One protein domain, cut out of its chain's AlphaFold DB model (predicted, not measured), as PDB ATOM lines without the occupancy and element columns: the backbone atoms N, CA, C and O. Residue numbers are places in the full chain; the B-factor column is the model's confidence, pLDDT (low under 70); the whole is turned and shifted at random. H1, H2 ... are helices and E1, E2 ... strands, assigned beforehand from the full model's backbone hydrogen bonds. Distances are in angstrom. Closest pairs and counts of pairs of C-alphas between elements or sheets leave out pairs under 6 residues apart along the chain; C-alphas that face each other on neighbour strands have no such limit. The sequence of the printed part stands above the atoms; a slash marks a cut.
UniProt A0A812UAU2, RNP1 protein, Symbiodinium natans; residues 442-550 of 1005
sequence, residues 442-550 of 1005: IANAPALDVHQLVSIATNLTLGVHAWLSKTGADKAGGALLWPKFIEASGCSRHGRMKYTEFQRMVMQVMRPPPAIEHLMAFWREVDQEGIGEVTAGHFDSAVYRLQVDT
ATOM      1  N   ILE A 442      16.551  49.989 -10.627       77.56
ATOM      2  CA  ILE A 442      15.476  49.192 -11.247       77.56
ATOM      3  C   ILE A 442      14.096  49.656 -10.757       77.56
ATOM      4  O   ILE A 442      13.163  49.762 -11.557       77.56
ATOM      5  N   ALA A 443      13.956  49.988  -9.470       73.12
ATOM      6  CA  ALA A 443      12.715  50.534  -8.919       73.12
ATOM      7  C   ALA A 443      12.332  51.870  -9.585       73.12
ATOM      8  O   ALA A 443      11.177  52.054  -9.976       73.12
ATOM      9  N   ASN A 444      13.314  52.755  -9.788       76.06
ATOM     10  CA  ASN A 444      13.146  54.076 -10.401       76.06
ATOM     11  C   ASN A 444      13.060  54.071 -11.945       76.06
ATOM     12  O   ASN A 444      12.920  55.135 -12.552       76.06
ATOM     13  N   ALA A 445      13.116  52.907 -12.602       76.50
ATOM     14  CA  ALA A 445      12.993  52.800 -14.056       76.50
ATOM     15  C   ALA A 445      11.624  53.309 -14.567       76.50
ATOM     16  O   ALA A 445      10.604  53.112 -13.895       76.50
ATOM     17  N   PRO A 446      11.550  53.922 -15.766       76.50
ATOM     18  CA  PRO A 446      10.322  54.544 -16.255       76.50
ATOM     19  C   PRO A 446       9.140  53.563 -16.331       76.50
ATOM     20  O   PRO A 446       9.287  52.373 -16.620       76.50
ATOM     21  N   ALA A 447       7.938  54.074 -16.065       74.69
ATOM     22  CA  ALA A 447       6.695  53.337 -16.267       74.69
ATOM     23  C   ALA A 447       6.353  53.325 -17.765       74.69
ATOM     24  O   ALA A 447       5.861  54.315 -18.306       74.69
ATOM     25  N   LEU A 448       6.665  52.214 -18.433       83.56
ATOM     26  CA  LEU A 448       6.304  51.974 -19.829       83.56
ATOM     27  C   LEU A 448       4.898  51.374 -19.928       83.56
ATOM     28  O   LEU A 448       4.478  50.615 -19.056       83.56
ATOM     29  N   ASP A 449       4.193  51.683 -21.014       82.06
ATOM     30  CA  ASP A 449       2.903  51.064 -21.318       82.06
ATOM     31  C   ASP A 449       3.062  49.583 -21.719       82.06
ATOM     32  O   ASP A 449       4.090  49.169 -22.267       82.06
ATOM     33  N   VAL A 450       2.014  48.783 -21.509       80.81
ATOM     34  CA  VAL A 450       1.988  47.347 -21.821       80.81
ATOM     35  C   VAL A 450       2.339  47.081 -23.287       80.81
ATOM     36  O   VAL A 450       3.115  46.167 -23.567       80.81
ATOM     37  N   HIS A 451       1.868  47.895 -24.240       80.88
ATOM     38  CA  HIS A 451       2.226  47.707 -25.651       80.88
ATOM     39  C   HIS A 451       3.722  47.945 -25.918       80.88
ATOM     40  O   HIS A 451       4.312  47.291 -26.784       80.88
ATOM     41  N   GLN A 452       4.358  48.845 -25.163       83.88
ATOM     42  CA  GLN A 452       5.799  49.087 -25.246       83.88
ATOM     43  C   GLN A 452       6.574  47.912 -24.635       83.88
ATOM     44  O   GLN A 452       7.492  47.396 -25.274       83.88
ATOM     45  N   LEU A 453       6.160  47.432 -23.458       84.19
ATOM     46  CA  LEU A 453       6.745  46.266 -22.783       84.19
ATOM     47  C   LEU A 453       6.623  44.986 -23.623       84.19
ATOM     48  O   LEU A 453       7.595  44.243 -23.740       84.19
ATOM     49  N   VAL A 454       5.492  44.761 -24.297       84.62
ATOM     50  CA  VAL A 454       5.305  43.640 -25.239       84.62
ATOM     51  C   VAL A 454       6.201  43.764 -26.464       84.62
ATOM     52  O   VAL A 454       6.765  42.763 -26.908       84.62
ATOM     53  N   SER A 455       6.383  44.970 -27.007       83.94
ATOM     54  CA  SER A 455       7.334  45.201 -28.099       83.94
ATOM     55  C   SER A 455       8.769  44.881 -27.658       83.94
ATOM     56  O   SER A 455       9.490  44.170 -28.359       83.94
ATOM     57  N   ILE A 456       9.169  45.314 -26.458       85.44
ATOM     58  CA  ILE A 456      10.475  45.003 -25.855       85.44
ATOM     59  C   ILE A 456      10.636  43.487 -25.666       85.44
ATOM     60  O   ILE A 456      11.595  42.914 -26.182       85.44
ATOM     61  N   ALA A 457       9.673  42.824 -25.023       85.19
ATOM     62  CA  ALA A 457       9.652  41.378 -24.798       85.19
ATOM     63  C   ALA A 457       9.731  40.575 -26.110       85.19
ATOM     64  O   ALA A 457      10.493  39.612 -26.212       85.19
ATOM     65  N   THR A 458       8.994  40.995 -27.141       82.94
ATOM     66  CA  THR A 458       8.986  40.351 -28.465       82.94
ATOM     67  C   THR A 458      10.332  40.519 -29.167       82.94
ATOM     68  O   THR A 458      10.892  39.544 -29.668       82.94
ATOM     69  N   ASN A 459      10.898  41.729 -29.157       84.25
ATOM     70  CA  ASN A 459      12.210  42.002 -29.744       84.25
ATOM     71  C   ASN A 459      13.328  41.232 -29.024       84.25
ATOM     72  O   ASN A 459      14.207  40.684 -29.690       84.25
ATOM     73  N   LEU A 460      13.275  41.135 -27.690       83.94
ATOM     74  CA  LEU A 460      14.183  40.309 -26.888       83.94
ATOM     75  C   LEU A 460      14.068  38.831 -27.281       83.94
ATOM     76  O   LEU A 460      15.069  38.220 -27.649       83.94
ATOM     77  N   THR A 461      12.851  38.283 -27.292       84.31
ATOM     78  CA  THR A 461      12.559  36.886 -27.668       84.31
ATOM     79  C   THR A 461      13.111  36.556 -29.062       84.31
ATOM     80  O   THR A 461      13.841  35.579 -29.233       84.31
ATOM     81  N   LEU A 462      12.835  37.406 -30.058       81.94
ATOM     82  CA  LEU A 462      13.318  37.238 -31.434       81.94
ATOM     83  C   LEU A 462      14.840  37.400 -31.555       81.94
ATOM     84  O   LEU A 462      15.478  36.641 -32.284       81.94
ATOM     85  N   GLY A 463      15.436  38.359 -30.842       81.31
ATOM     86  CA  GLY A 463      16.884  38.586 -30.831       81.31
ATOM     87  C   GLY A 463      17.653  37.412 -30.222       81.31
ATOM     88  O   GLY A 463      18.622  36.930 -30.811       81.31
ATOM     89  N   VAL A 464      17.170  36.900 -29.086       80.88
ATOM     90  CA  VAL A 464      17.696  35.707 -28.412       80.88
ATOM     91  C   VAL A 464      17.559  34.470 -29.302       80.88
ATOM     92  O   VAL A 464      18.535  33.739 -29.475       80.88
ATOM     93  N   HIS A 465      16.402  34.264 -29.939       80.69
ATOM     94  CA  HIS A 465      16.200  33.148 -30.870       80.69
ATOM     95  C   HIS A 465      17.145  33.236 -32.075       80.69
ATOM     96  O   HIS A 465      17.834  32.268 -32.393       80.69
ATOM     97  N   ALA A 466      17.234  34.397 -32.729       79.75
ATOM     98  CA  ALA A 466      18.099  34.595 -33.892       79.75
ATOM     99  C   ALA A 466      19.591  34.393 -33.568       79.75
ATOM    100  O   ALA A 466      20.375  34.039 -34.452       79.75
ATOM    101  N   TRP A 467      19.992  34.610 -32.315       81.88
ATOM    102  CA  TRP A 467      21.334  34.319 -31.824       81.88
ATOM    103  C   TRP A 467      21.546  32.831 -31.521       81.88
ATOM    104  O   TRP A 467      22.522  32.269 -32.017       81.88
ATOM    105  N   LEU A 468      20.622  32.168 -30.816       74.81
ATOM    106  CA  LEU A 468      20.692  30.724 -30.535       74.81
ATOM    107  C   LEU A 468      20.723  29.875 -31.818       74.81
ATOM    108  O   LEU A 468      21.495  28.915 -31.914       74.81
ATOM    109  N   SER A 469      19.959  30.262 -32.845       75.06
ATOM    110  CA  SER A 469      19.996  29.597 -34.154       75.06
ATOM    111  C   SER A 469      21.327  29.824 -34.892       75.06
ATOM    112  O   SER A 469      21.796  28.927 -35.590       75.06
ATOM    113  N   LYS A 470      21.990  30.980 -34.713       73.44
ATOM    114  CA  LYS A 470      23.317  31.275 -35.300       73.44
ATOM    115  C   LYS A 470      24.475  30.591 -34.572       73.44
ATOM    116  O   LYS A 470      25.465  30.252 -35.216       73.44
ATOM    117  N   THR A 471      24.377  30.384 -33.259       67.25
ATOM    118  CA  THR A 471      25.413  29.711 -32.453       67.25
ATOM    119  C   THR A 471      25.335  28.182 -32.518       67.25
ATOM    120  O   THR A 471      26.221  27.499 -32.010       67.25
ATOM    121  N   GLY A 472      24.315  27.621 -33.179       56.22
ATOM    122  CA  GLY A 472      24.178  26.178 -33.399       56.22
ATOM    123  C   GLY A 472      23.573  25.400 -32.225       56.22
ATOM    124  O   GLY A 472      23.501  24.172 -32.292       56.22
ATOM    125  N   ALA A 473      23.079  26.093 -31.191       54.91
ATOM    126  CA  ALA A 473      22.418  25.518 -30.011       54.91
ATOM    127  C   ALA A 473      20.983  24.998 -30.283       54.91
ATOM    128  O   ALA A 473      20.253  24.599 -29.371       54.91
ATOM    129  N   ASP A 474      20.554  25.005 -31.547       50.19
ATOM    130  CA  ASP A 474      19.149  24.903 -31.958       50.19
ATOM    131  C   ASP A 474      18.795  23.591 -32.690       50.19
ATOM    132  O   ASP A 474      17.780  23.477 -33.367       50.19
ATOM    133  N   LYS A 475      19.633  22.551 -32.556       48.69
ATOM    134  CA  LYS A 475      19.453  21.252 -33.245       48.69
ATOM    135  C   LYS A 475      18.346  20.342 -32.676       48.69
ATOM    136  O   LYS A 475      18.210  19.207 -33.120       48.69
ATOM    137  N   ALA A 476      17.568  20.824 -31.711       40.44
ATOM    138  CA  ALA A 476      16.381  20.161 -31.175       40.44
ATOM    139  C   ALA A 476      15.313  21.238 -30.939       40.44
ATOM    140  O   ALA A 476      15.556  22.188 -30.190       40.44
ATOM    141  N   GLY A 477      14.191  21.121 -31.652       39.09
ATOM    142  CA  GLY A 477      13.291  22.244 -31.906       39.09
ATOM    143  C   GLY A 477      12.470  22.733 -30.710       39.09
ATOM    144  O   GLY A 477      12.032  21.960 -29.860       39.09
ATOM    145  N   GLY A 478      12.191  24.038 -30.724       46.41
ATOM    146  CA  GLY A 478      10.951  24.634 -30.215       46.41
ATOM    147  C   GLY A 478      10.875  24.996 -28.730       46.41
ATOM    148  O   GLY A 478      10.436  26.094 -28.416       46.41
ATOM    149  N   ALA A 479      11.263  24.109 -27.811       50.75
ATOM    150  CA  ALA A 479      10.646  24.127 -26.474       50.75
ATOM    151  C   ALA A 479      11.352  24.917 -25.346       50.75
ATOM    152  O   ALA A 479      10.778  25.032 -24.270       50.75
ATOM    153  N   LEU A 480      12.592  25.405 -25.511       63.00
ATOM    154  CA  LEU A 480      13.383  25.969 -24.393       63.00
ATOM    155  C   LEU A 480      14.257  27.160 -24.836       63.00
ATOM    156  O   LEU A 480      15.458  27.000 -25.059       63.00
ATOM    157  N   LEU A 481      13.669  28.355 -24.964       77.62
ATOM    158  CA  LEU A 481      14.388  29.577 -25.360       77.62
ATOM    159  C   LEU A 481      15.197  30.186 -24.198       77.62
ATOM    160  O   LEU A 481      16.429  30.181 -24.222       77.62
ATOM    161  N   TRP A 482      14.511  30.684 -23.166       81.88
ATOM    162  CA  TRP A 482      15.139  31.329 -22.008       81.88
ATOM    163  C   TRP A 482      16.074  30.409 -21.209       81.88
ATOM    164  O   TRP A 482      17.141  30.883 -20.820       81.88
ATOM    165  N   PRO A 483      15.796  29.097 -21.034       80.56
ATOM    166  CA  PRO A 483      16.756  28.178 -20.425       80.56
ATOM    167  C   PRO A 483      18.093  28.131 -21.175       80.56
ATOM    168  O   PRO A 483      19.140  28.224 -20.543       80.56
ATOM    169  N   LYS A 484      18.076  28.072 -22.519       78.12
ATOM    170  CA  LYS A 484      19.300  28.098 -23.340       78.12
ATOM    171  C   LYS A 484      20.004  29.456 -23.292       78.12
ATOM    172  O   LYS A 484      21.228  29.501 -23.348       78.12
ATOM    173  N   PHE A 485      19.261  30.559 -23.188       79.88
ATOM    174  CA  PHE A 485      19.840  31.899 -23.039       79.88
ATOM    175  C   PHE A 485      20.568  32.074 -21.698       79.88
ATOM    176  O   PHE A 485      21.690  32.575 -21.680       79.88
ATOM    177  N   ILE A 486      19.972  31.599 -20.597       77.50
ATOM    178  CA  ILE A 486      20.581  31.602 -19.255       77.50
ATOM    179  C   ILE A 486      21.735  30.588 -19.158       77.50
ATOM    180  O   ILE A 486      22.735  30.840 -18.494       77.50
ATOM    181  N   GLU A 487      21.657  29.444 -19.839       74.69
ATOM    182  CA  GLU A 487      22.785  28.504 -19.919       74.69
ATOM    183  C   GLU A 487      23.969  29.126 -20.681       74.69
ATOM    184  O   GLU A 487      25.109  29.110 -20.208       74.69
ATOM    185  N   ALA A 488      23.700  29.744 -21.833       72.44
ATOM    186  CA  ALA A 488      24.720  30.335 -22.694       72.44
ATOM    187  C   ALA A 488      25.273  31.683 -22.186       72.44
ATOM    188  O   ALA A 488      26.293  32.141 -22.701       72.44
ATOM    189  N   SER A 489      24.666  32.300 -21.166       68.06
ATOM    190  CA  SER A 489      25.242  33.454 -20.458       68.06
ATOM    191  C   SER A 489      26.361  33.094 -19.486       68.06
ATOM    192  O   SER A 489      27.018  33.985 -18.948       68.06
ATOM    193  N   GLY A 490      26.577  31.800 -19.230       61.72
ATOM    194  CA  GLY A 490      27.509  31.342 -18.208       61.72
ATOM    195  C   GLY A 490      26.963  31.439 -16.780       61.72
ATOM    196  O   GLY A 490      27.731  31.190 -15.852       61.72
ATOM    197  N   CYS A 491      25.661  31.715 -16.589       57.78
ATOM    198  CA  CYS A 491      24.952  31.685 -15.296       57.78
ATOM    199  C   CYS A 491      24.767  30.233 -14.788       57.78
ATOM    200  O   CYS A 491      23.670  29.724 -14.536       57.78
ATOM    201  N   SER A 492      25.887  29.523 -14.677       49.62
ATOM    202  CA  SER A 492      25.987  28.088 -14.449       49.62
ATOM    203  C   SER A 492      26.017  27.769 -12.957       49.62
ATOM    204  O   SER A 492      27.079  27.492 -12.395       49.62
ATOM    205  N   ARG A 493      24.839  27.789 -12.309       45.81
ATOM    206  CA  ARG A 493      24.615  26.967 -11.099       45.81
ATOM    207  C   ARG A 493      23.174  26.695 -10.667       45.81
ATOM    208  O   ARG A 493      22.938  25.604 -10.156       45.81
ATOM    209  N   HIS A 494      22.217  27.596 -10.906       54.59
ATOM    210  CA  HIS A 494      20.822  27.391 -10.462       54.59
ATOM    211  C   HIS A 494      19.740  27.715 -11.508       54.59
ATOM    212  O   HIS A 494      18.561  27.746 -11.168       54.59
ATOM    213  N   GLY A 495      20.113  27.962 -12.772       65.50
ATOM    214  CA  GLY A 495      19.163  28.429 -13.796       65.50
ATOM    215  C   GLY A 495      18.549  29.794 -13.459       65.50
ATOM    216  O   GLY A 495      17.447  30.099 -13.912       65.50
ATOM    217  N   ARG A 496      19.259  30.564 -12.625       74.56
ATOM    218  CA  ARG A 496      18.951  31.914 -12.153       74.56
ATOM    219  C   ARG A 496      19.927  32.898 -12.787       74.56
ATOM    220  O   ARG A 496      21.069  32.528 -13.051       74.56
ATOM    221  N   MET A 497      19.471  34.120 -13.014       82.69
ATOM    222  CA  MET A 497      20.216  35.202 -13.650       82.69
ATOM    223  C   MET A 497      19.990  36.494 -12.859       82.69
ATOM    224  O   MET A 497      18.857  36.766 -12.458       82.69
ATOM    225  N   LYS A 498      21.043  37.293 -12.656       84.69
ATOM    226  CA  LYS A 498      20.951  38.665 -12.125       84.69
ATOM    227  C   LYS A 498      20.755  39.690 -13.248       84.69
ATOM    228  O   LYS A 498      21.162  39.459 -14.391       84.69
ATOM    229  N   TYR A 499      20.217  40.868 -12.918       85.44
ATOM    230  CA  TYR A 499      19.971  41.935 -13.901       85.44
ATOM    231  C   TYR A 499      21.239  42.356 -14.669       85.44
ATOM    232  O   TYR A 499      21.203  42.530 -15.886       85.44
ATOM    233  N   THR A 500      22.392  42.456 -13.999       81.56
ATOM    234  CA  THR A 500      23.667  42.826 -14.649       81.56
ATOM    235  C   THR A 500      24.131  41.807 -15.683       81.56
ATOM    236  O   THR A 500      24.753  42.173 -16.681       81.56
ATOM    237  N   GLU A 501      23.831  40.528 -15.471       82.25
ATOM    238  CA  GLU A 501      24.156  39.441 -16.391       82.25
ATOM    239  C   GLU A 501      23.213  39.458 -17.590       82.25
ATOM    240  O   GLU A 501      23.675  39.402 -18.732       82.25
ATOM    241  N   PHE A 502      21.916  39.646 -17.335       86.69
ATOM    242  CA  PHE A 502      20.896  39.848 -18.359       86.69
ATOM    243  C   PHE A 502      21.218  41.044 -19.259       86.69
ATOM    244  O   PHE A 502      21.341  40.876 -20.473       86.69
ATOM    245  N   GLN A 503      21.445  42.228 -18.681       87.12
ATOM    246  CA  GLN A 503      21.811  43.437 -19.420       87.12
ATOM    247  C   GLN A 503      23.072  43.200 -20.259       87.12
ATOM    248  O   GLN A 503      23.073  43.468 -21.460       87.12
ATOM    249  N   ARG A 504      24.142  42.655 -19.664       83.56
ATOM    250  CA  ARG A 504      25.406  42.384 -20.368       83.56
ATOM    251  C   ARG A 504      25.202  41.458 -21.567       83.56
ATOM    252  O   ARG A 504      25.717  41.749 -22.644       83.56
ATOM    253  N   MET A 505      24.433  40.385 -21.397       82.88
ATOM    254  CA  MET A 505      24.129  39.434 -22.466       82.88
ATOM    255  C   MET A 505      23.276  40.051 -23.564       82.88
ATOM    256  O   MET A 505      23.644  39.974 -24.732       82.88
ATOM    257  N   VAL A 506      22.175  40.714 -23.211       83.81
ATOM    258  CA  VAL A 506      21.291  41.378 -24.176       83.81
ATOM    259  C   VAL A 506      22.064  42.401 -25.013       83.81
ATOM    260  O   VAL A 506      21.943  42.399 -26.238       83.81
ATOM    261  N   MET A 507      22.928  43.207 -24.388       83.38
ATOM    262  CA  MET A 507      23.759  44.207 -25.073       83.38
ATOM    263  C   MET A 507      24.841  43.593 -25.983       83.38
ATOM    264  O   MET A 507      25.273  44.240 -26.937       83.38
ATOM    265  N   GLN A 508      25.284  42.358 -25.722       80.19
ATOM    266  CA  GLN A 508      26.211  41.618 -26.594       80.19
ATOM    267  C   GLN A 508      25.493  40.895 -27.746       80.19
ATOM    268  O   GLN A 508      26.039  40.784 -28.847       80.19
ATOM    269  N   VAL A 509      24.284  40.395 -27.485       79.25
ATOM    270  CA  VAL A 509      23.517  39.502 -28.363       79.25
ATOM    271  C   VAL A 509      22.645  40.265 -29.364       79.25
ATOM    272  O   VAL A 509      22.575  39.885 -30.534       79.25
ATOM    273  N   MET A 510      21.985  41.343 -28.936       78.88
ATOM    274  CA  MET A 510      21.032  42.082 -29.766       78.88
ATOM    275  C   MET A 510      21.688  43.192 -30.589       78.88
ATOM    276  O   MET A 510      22.548  43.930 -30.111       78.88
ATOM    277  N   ARG A 511      21.238  43.349 -31.842       80.06
ATOM    278  CA  ARG A 511      21.606  44.476 -32.710       80.06
ATOM    279  C   ARG A 511      20.384  44.984 -33.494       80.06
ATOM    280  O   ARG A 511      19.829  44.195 -34.258       80.06
ATOM    281  N   PRO A 512      20.005  46.273 -33.371       77.56
ATOM    282  CA  PRO A 512      20.538  47.249 -32.412       77.56
ATOM    283  C   PRO A 512      20.250  46.833 -30.953       77.56
ATOM    284  O   PRO A 512      19.271  46.124 -30.711       77.56
ATOM    285  N   PRO A 513      21.095  47.229 -29.986       76.69
ATOM    286  CA  PRO A 513      20.826  46.976 -28.577       76.69
ATOM    287  C   PRO A 513      19.627  47.817 -28.093       76.69
ATOM    288  O   PRO A 513      19.504  48.979 -28.493       76.69
ATOM    289  N   PRO A 514      18.742  47.268 -27.243       82.69
ATOM    290  CA  PRO A 514      17.669  48.034 -26.608       82.69
ATOM    291  C   PRO A 514      18.214  49.040 -25.579       82.69
ATOM    292  O   PRO A 514      19.314  48.882 -25.053       82.69
ATOM    293  N   ALA A 515      17.430  50.080 -25.274       86.12
ATOM    294  CA  ALA A 515      17.783  51.064 -24.250       86.12
ATOM    295  C   ALA A 515      17.823  50.427 -22.848       86.12
ATOM    296  O   ALA A 515      16.969  49.606 -22.515       86.12
ATOM    297  N   ILE A 516      18.780  50.838 -22.010       84.06
ATOM    298  CA  ILE A 516      18.971  50.279 -20.658       84.06
ATOM    299  C   ILE A 516      17.723  50.492 -19.787       84.06
ATOM    300  O   ILE A 516      17.251  49.552 -19.158       84.06
ATOM    301  N   GLU A 517      17.118  51.679 -19.840       83.06
ATOM    302  CA  GLU A 517      15.866  51.994 -19.132       83.06
ATOM    303  C   GLU A 517      14.711  51.051 -19.518       83.06
ATOM    304  O   GLU A 517      13.923  50.640 -18.670       83.06
ATOM    305  N   HIS A 518      14.640  50.646 -20.792       85.81
ATOM    306  CA  HIS A 518      13.646  49.686 -21.279       85.81
ATOM    307  C   HIS A 518      13.927  48.257 -20.787       85.81
ATOM    308  O   HIS A 518      12.990  47.490 -20.575       85.81
ATOM    309  N   LEU A 519      15.200  47.895 -20.582       86.75
ATOM    310  CA  LEU A 519      15.581  46.614 -19.981       86.75
ATOM    311  C   LEU A 519      15.287  46.570 -18.485       86.75
ATOM    312  O   LEU A 519      14.813  45.540 -18.018       86.75
ATOM    313  N   MET A 520      15.502  47.665 -17.753       86.38
ATOM    314  CA  MET A 520      15.109  47.772 -16.344       86.38
ATOM    315  C   MET A 520      13.584  47.695 -16.185       86.38
ATOM    316  O   MET A 520      13.090  46.940 -15.352       86.38
ATOM    317  N   ALA A 521      12.831  48.406 -17.033       85.25
ATOM    318  CA  ALA A 521      11.370  48.350 -17.036       85.25
ATOM    319  C   ALA A 521      10.834  46.942 -17.362       85.25
ATOM    320  O   ALA A 521       9.912  46.480 -16.698       85.25
ATOM    321  N   PHE A 522      11.435  46.230 -18.326       88.06
ATOM    322  CA  PHE A 522      11.100  44.826 -18.591       88.06
ATOM    323  C   PHE A 522      11.515  43.902 -17.436       88.06
ATOM    324  O   PHE A 522      10.745  43.023 -17.062       88.06
ATOM    325  N   TRP A 523      12.687  44.112 -16.826       88.00
ATOM    326  CA  TRP A 523      13.144  43.316 -15.681       88.00
ATOM    327  C   TRP A 523      12.187  43.404 -14.494       88.00
ATOM    328  O   TRP A 523      11.906  42.383 -13.879       88.00
ATOM    329  N   ARG A 524      11.624  44.585 -14.214       86.25
ATOM    330  CA  ARG A 524      10.616  44.773 -13.158       86.25
ATOM    331  C   ARG A 524       9.359  43.909 -13.360       86.25
ATOM    332  O   ARG A 524       8.758  43.490 -12.379       86.25
ATOM    333  N   GLU A 525       8.998  43.577 -14.603       86.25
ATOM    334  CA  GLU A 525       7.893  42.648 -14.904       86.25
ATOM    335  C   GLU A 525       8.279  41.163 -14.813       86.25
ATOM    336  O   GLU A 525       7.408  40.299 -14.657       86.25
ATOM    337  N   VAL A 526       9.578  40.856 -14.899       85.81
ATOM    338  CA  VAL A 526      10.143  39.513 -14.681       85.81
ATOM    339  C   VAL A 526      10.332  39.244 -13.182       85.81
ATOM    340  O   VAL A 526      10.003  38.158 -12.711       85.81
ATOM    341  N   ASP A 527      10.795  40.244 -12.432       86.62
ATOM    342  CA  ASP A 527      11.118  40.200 -11.002       86.62
ATOM    343  C   ASP A 527      10.095  40.981 -10.152       86.62
ATOM    344  O   ASP A 527      10.451  41.860  -9.366       86.62
ATOM    345  N   GLN A 528       8.802  40.678 -10.319       76.62
ATOM    346  CA  GLN A 528       7.713  41.366  -9.599       76.62
ATOM    347  C   GLN A 528       7.806  41.226  -8.064       76.62
ATOM    348  O   GLN A 528       7.245  42.043  -7.338       76.62
ATOM    349  N   GLU A 529       8.526  40.215  -7.570       73.12
ATOM    350  CA  GLU A 529       8.768  39.964  -6.142       73.12
ATOM    351  C   GLU A 529      10.064  40.624  -5.611       73.12
ATOM    352  O   GLU A 529      10.325  40.582  -4.410       73.12
ATOM    353  N   GLY A 530      10.878  41.261  -6.468       71.31
ATOM    354  CA  GLY A 530      12.101  41.975  -6.067       71.31
ATOM    355  C   GLY A 530      13.228  41.074  -5.538       71.31
ATOM    356  O   GLY A 530      14.072  41.512  -4.740       71.31
ATOM    357  N   ILE A 531      13.244  39.811  -5.971       73.12
ATOM    358  CA  ILE A 531      14.160  38.756  -5.524       73.12
ATOM    359  C   ILE A 531      15.601  39.086  -5.947       73.12
ATOM    360  O   ILE A 531      16.549  38.774  -5.224       73.12
ATOM    361  N   GLY A 532      15.784  39.745  -7.095       71.75
ATOM    362  CA  GLY A 532      17.077  40.087  -7.697       71.75
ATOM    363  C   GLY A 532      17.698  38.967  -8.542       71.75
ATOM    364  O   GLY A 532      18.628  39.220  -9.310       71.75
ATOM    365  N   GLU A 533      17.168  37.745  -8.445       79.94
ATOM    366  CA  GLU A 533      17.595  36.567  -9.205       79.94
ATOM    367  C   GLU A 533      16.392  35.841  -9.817       79.94
ATOM    368  O   GLU A 533      15.629  35.175  -9.115       79.94
ATOM    369  N   VAL A 534      16.259  35.903 -11.142       80.06
ATOM    370  CA  VAL A 534      15.101  35.356 -11.868       80.06
ATOM    371  C   VAL A 534      15.471  34.098 -12.651       80.06
ATOM    372  O   VAL A 534      16.591  33.967 -13.147       80.06
ATOM    373  N   THR A 535      14.536  33.155 -12.780       84.81
ATOM    374  CA  THR A 535      14.731  31.928 -13.583       84.81
ATOM    375  C   THR A 535      14.127  32.049 -14.979       84.81
ATOM    376  O   THR A 535      13.318  32.936 -15.237       84.81
ATOM    377  N   ALA A 536      14.436  31.097 -15.867       80.88
ATOM    378  CA  ALA A 536      13.769  30.975 -17.167       80.88
ATOM    379  C   ALA A 536      12.231  31.028 -17.061       80.88
ATOM    380  O   ALA A 536      11.600  31.761 -17.812       80.88
ATOM    381  N   GLY A 537      11.651  30.347 -16.064       79.88
ATOM    382  CA  GLY A 537      10.206  30.359 -15.827       79.88
ATOM    383  C   GLY A 537       9.645  31.744 -15.485       79.88
ATOM    384  O   GLY A 537       8.523  32.042 -15.871       79.88
ATOM    385  N   HIS A 538      10.425  32.621 -14.842       84.50
ATOM    386  CA  HIS A 538      10.004  34.005 -14.599       84.50
ATOM    387  C   HIS A 538       9.949  34.802 -15.909       84.50
ATOM    388  O   HIS A 538       9.009  35.568 -16.111       84.50
ATOM    389  N   PHE A 539      10.900  34.589 -16.830       83.88
ATOM    390  CA  PHE A 539      10.840  35.179 -18.171       83.88
ATOM    391  C   PHE A 539       9.656  34.633 -18.974       83.88
ATOM    392  O   PHE A 539       8.914  35.426 -19.548       83.88
ATOM    393  N   ASP A 540       9.445  33.313 -18.987       79.94
ATOM    394  CA  ASP A 540       8.302  32.684 -19.661       79.94
ATOM    395  C   ASP A 540       6.970  33.244 -19.128       79.94
ATOM    396  O   ASP A 540       6.147  33.722 -19.909       79.94
ATOM    397  N   SER A 541       6.785  33.293 -17.801       82.62
ATOM    398  CA  SER A 541       5.591  33.864 -17.167       82.62
ATOM    399  C   SER A 541       5.425  35.362 -17.429       82.62
ATOM    400  O   SER A 541       4.309  35.804 -17.684       82.62
ATOM    401  N   ALA A 542       6.492  36.164 -17.402       83.56
ATOM    402  CA  ALA A 542       6.400  37.603 -17.658       83.56
ATOM    403  C   ALA A 542       6.072  37.918 -19.123       83.56
ATOM    404  O   ALA A 542       5.180  38.721 -19.396       83.56
ATOM    405  N   VAL A 543       6.735  37.244 -20.070       84.31
ATOM    406  CA  VAL A 543       6.427  37.344 -21.505       84.31
ATOM    407  C   VAL A 543       4.984  36.915 -21.761       84.31
ATOM    408  O   VAL A 543       4.264  37.609 -22.477       84.31
ATOM    409  N   TYR A 544       4.534  35.829 -21.131       84.56
ATOM    410  CA  TYR A 544       3.158  35.354 -21.220       84.56
ATOM    411  C   TYR A 544       2.139  36.364 -20.657       84.56
ATOM    412  O   TYR A 544       1.204  36.732 -21.368       84.56
ATOM    413  N   ARG A 545       2.335  36.881 -19.432       84.44
ATOM    414  CA  ARG A 545       1.464  37.907 -18.818       84.44
ATOM    415  C   ARG A 545       1.317  39.130 -19.725       84.44
ATOM    416  O   ARG A 545       0.198  39.541 -20.018       84.44
ATOM    417  N   LEU A 546       2.443  39.659 -20.209       84.75
ATOM    418  CA  LEU A 546       2.478  40.805 -21.118       84.75
ATOM    419  C   LEU A 546       1.744  40.511 -22.436       84.75
ATOM    420  O   LEU A 546       0.983  41.346 -22.922       84.75
ATOM    421  N   GLN A 547       1.917  39.316 -23.012       82.94
ATOM    422  CA  GLN A 547       1.185  38.913 -24.216       82.94
ATOM    423  C   GLN A 547      -0.327  38.861 -23.969       82.94
ATOM    424  O   GLN A 547      -1.067  39.490 -24.729       82.94
ATOM    425  N   VAL A 548      -0.785  38.186 -22.908       84.75
ATOM    426  CA  VAL A 548      -2.213  38.085 -22.550       84.75
ATOM    427  C   VAL A 548      -2.840  39.457 -22.318       84.75
ATOM    428  O   VAL A 548      -3.972  39.679 -22.744       84.75
ATOM    429  N   ASP A 549      -2.106  40.417 -21.754       82.19
ATOM    430  CA  ASP A 549      -2.616  41.778 -21.549       82.19
ATOM    431  C   ASP A 549      -2.912  42.546 -22.842       82.19
ATOM    432  O   ASP A 549      -3.744  43.457 -22.834       82.19
ATOM    433  N   THR A 550      -2.336  42.133 -23.972       82.00
ATOM    434  CA  THR A 550      -2.689  42.666 -25.303       82.00
ATOM    435  C   THR A 550      -3.783  41.877 -26.020       82.00
ATOM    436  O   THR A 550      -4.225  42.281 -27.097       82.00
TER     437      THR A 550
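This is residues 442 to 550 of the 1005 residues of the protein "RNP1 protein" of Symbiodinium natans (UniProt A0A812UAU2). A long helix, H1, runs along one side of a rounded helical domain, and four shorter helices, H2, H3, H4 and H5, pack on it, mostly at crossed angles. H4 and H5 meet its earlier half, H2 and H3 its later half, and a tiny two-stranded sheet, E1 and E2, lies on the side of the domain away from H1. The printed part has 109 residues, with five named helices and two named strands in the order H1 H2 E1 H3 H4 E2 H5; the sheet's order is E1 - E2, antiparallel, and the class is mostly helix. The whole is compact, with a radius of gyration of the C-alphas of 13.1 A and spans of 38 by 28 by 25 A.

Strand E1 is residues 496 to 498, with C-alpha 496 at (18.951, 31.914, -12.153), and strand E2 is residues 533 to 535. H1, residues 450 to 471, measures 31.2 A from C-alpha 450 at (1.988, 47.347, -21.821) to C-alpha 471. H2 is residues 481 to 488, H3 residues 499 to 509 and H4 residues 516 to 526, the last two 15.1 A and 15.2 A long. H5, residues 536 to 549, measures 20.1 A and ends with C-alpha 549 at (-2.616, 41.778, -21.549).

E1 and E2 are antiparallel neighbours at 139 degrees, with N 497 and O 534 2.9 A apart and N 534 and O 497 3.0 A apart, both within hydrogen-bond range. The closest C-alphas of H2 and E1 are those of Ile 486 and Met 497, 6.7 A apart. H2 touches residues 536 to 540 of H5, opposite ways at a shallow tilt of 32 degrees, only just short of steep; the closest C-alphas are those of Trp 482 and Ala 536, 5.0 A. H5 and H4 touch about perpendicular, at 86 degrees, closest at the C-alphas of Val 526 and Ala 542, 5.1 A. H3 and H4 touch at a steep tilt of 58 degrees, closest at the C-alphas of Gln 503 and Leu 519, 7.0 A. H2 and H3 are near each other, and H3 and H5 are apart. H1 is the hub, touching four helices; for instance, the C-alphas of Val 454 and Leu 546 of H5 are 5.7 A apart, its closest pair with H5, and those of Trp 467 and Val 509, 6.6 A apart, its closest with H3. H1 is apart from E1 and E2. In H1, H2, H3 and H5 every O i to N i+4 pair is within hydrogen-bond range, in H4 6 of 7.

The C-alphas farthest apart, those of Asn 444 and Lys 475, are 40.5 A apart. The printed part has no cut and no long link; the links E1 to H3 and E2 to H5 are tight. Mean pLDDT of the printed part is 77.1, and residues 471 to 480 and 489 to 495 are under 70.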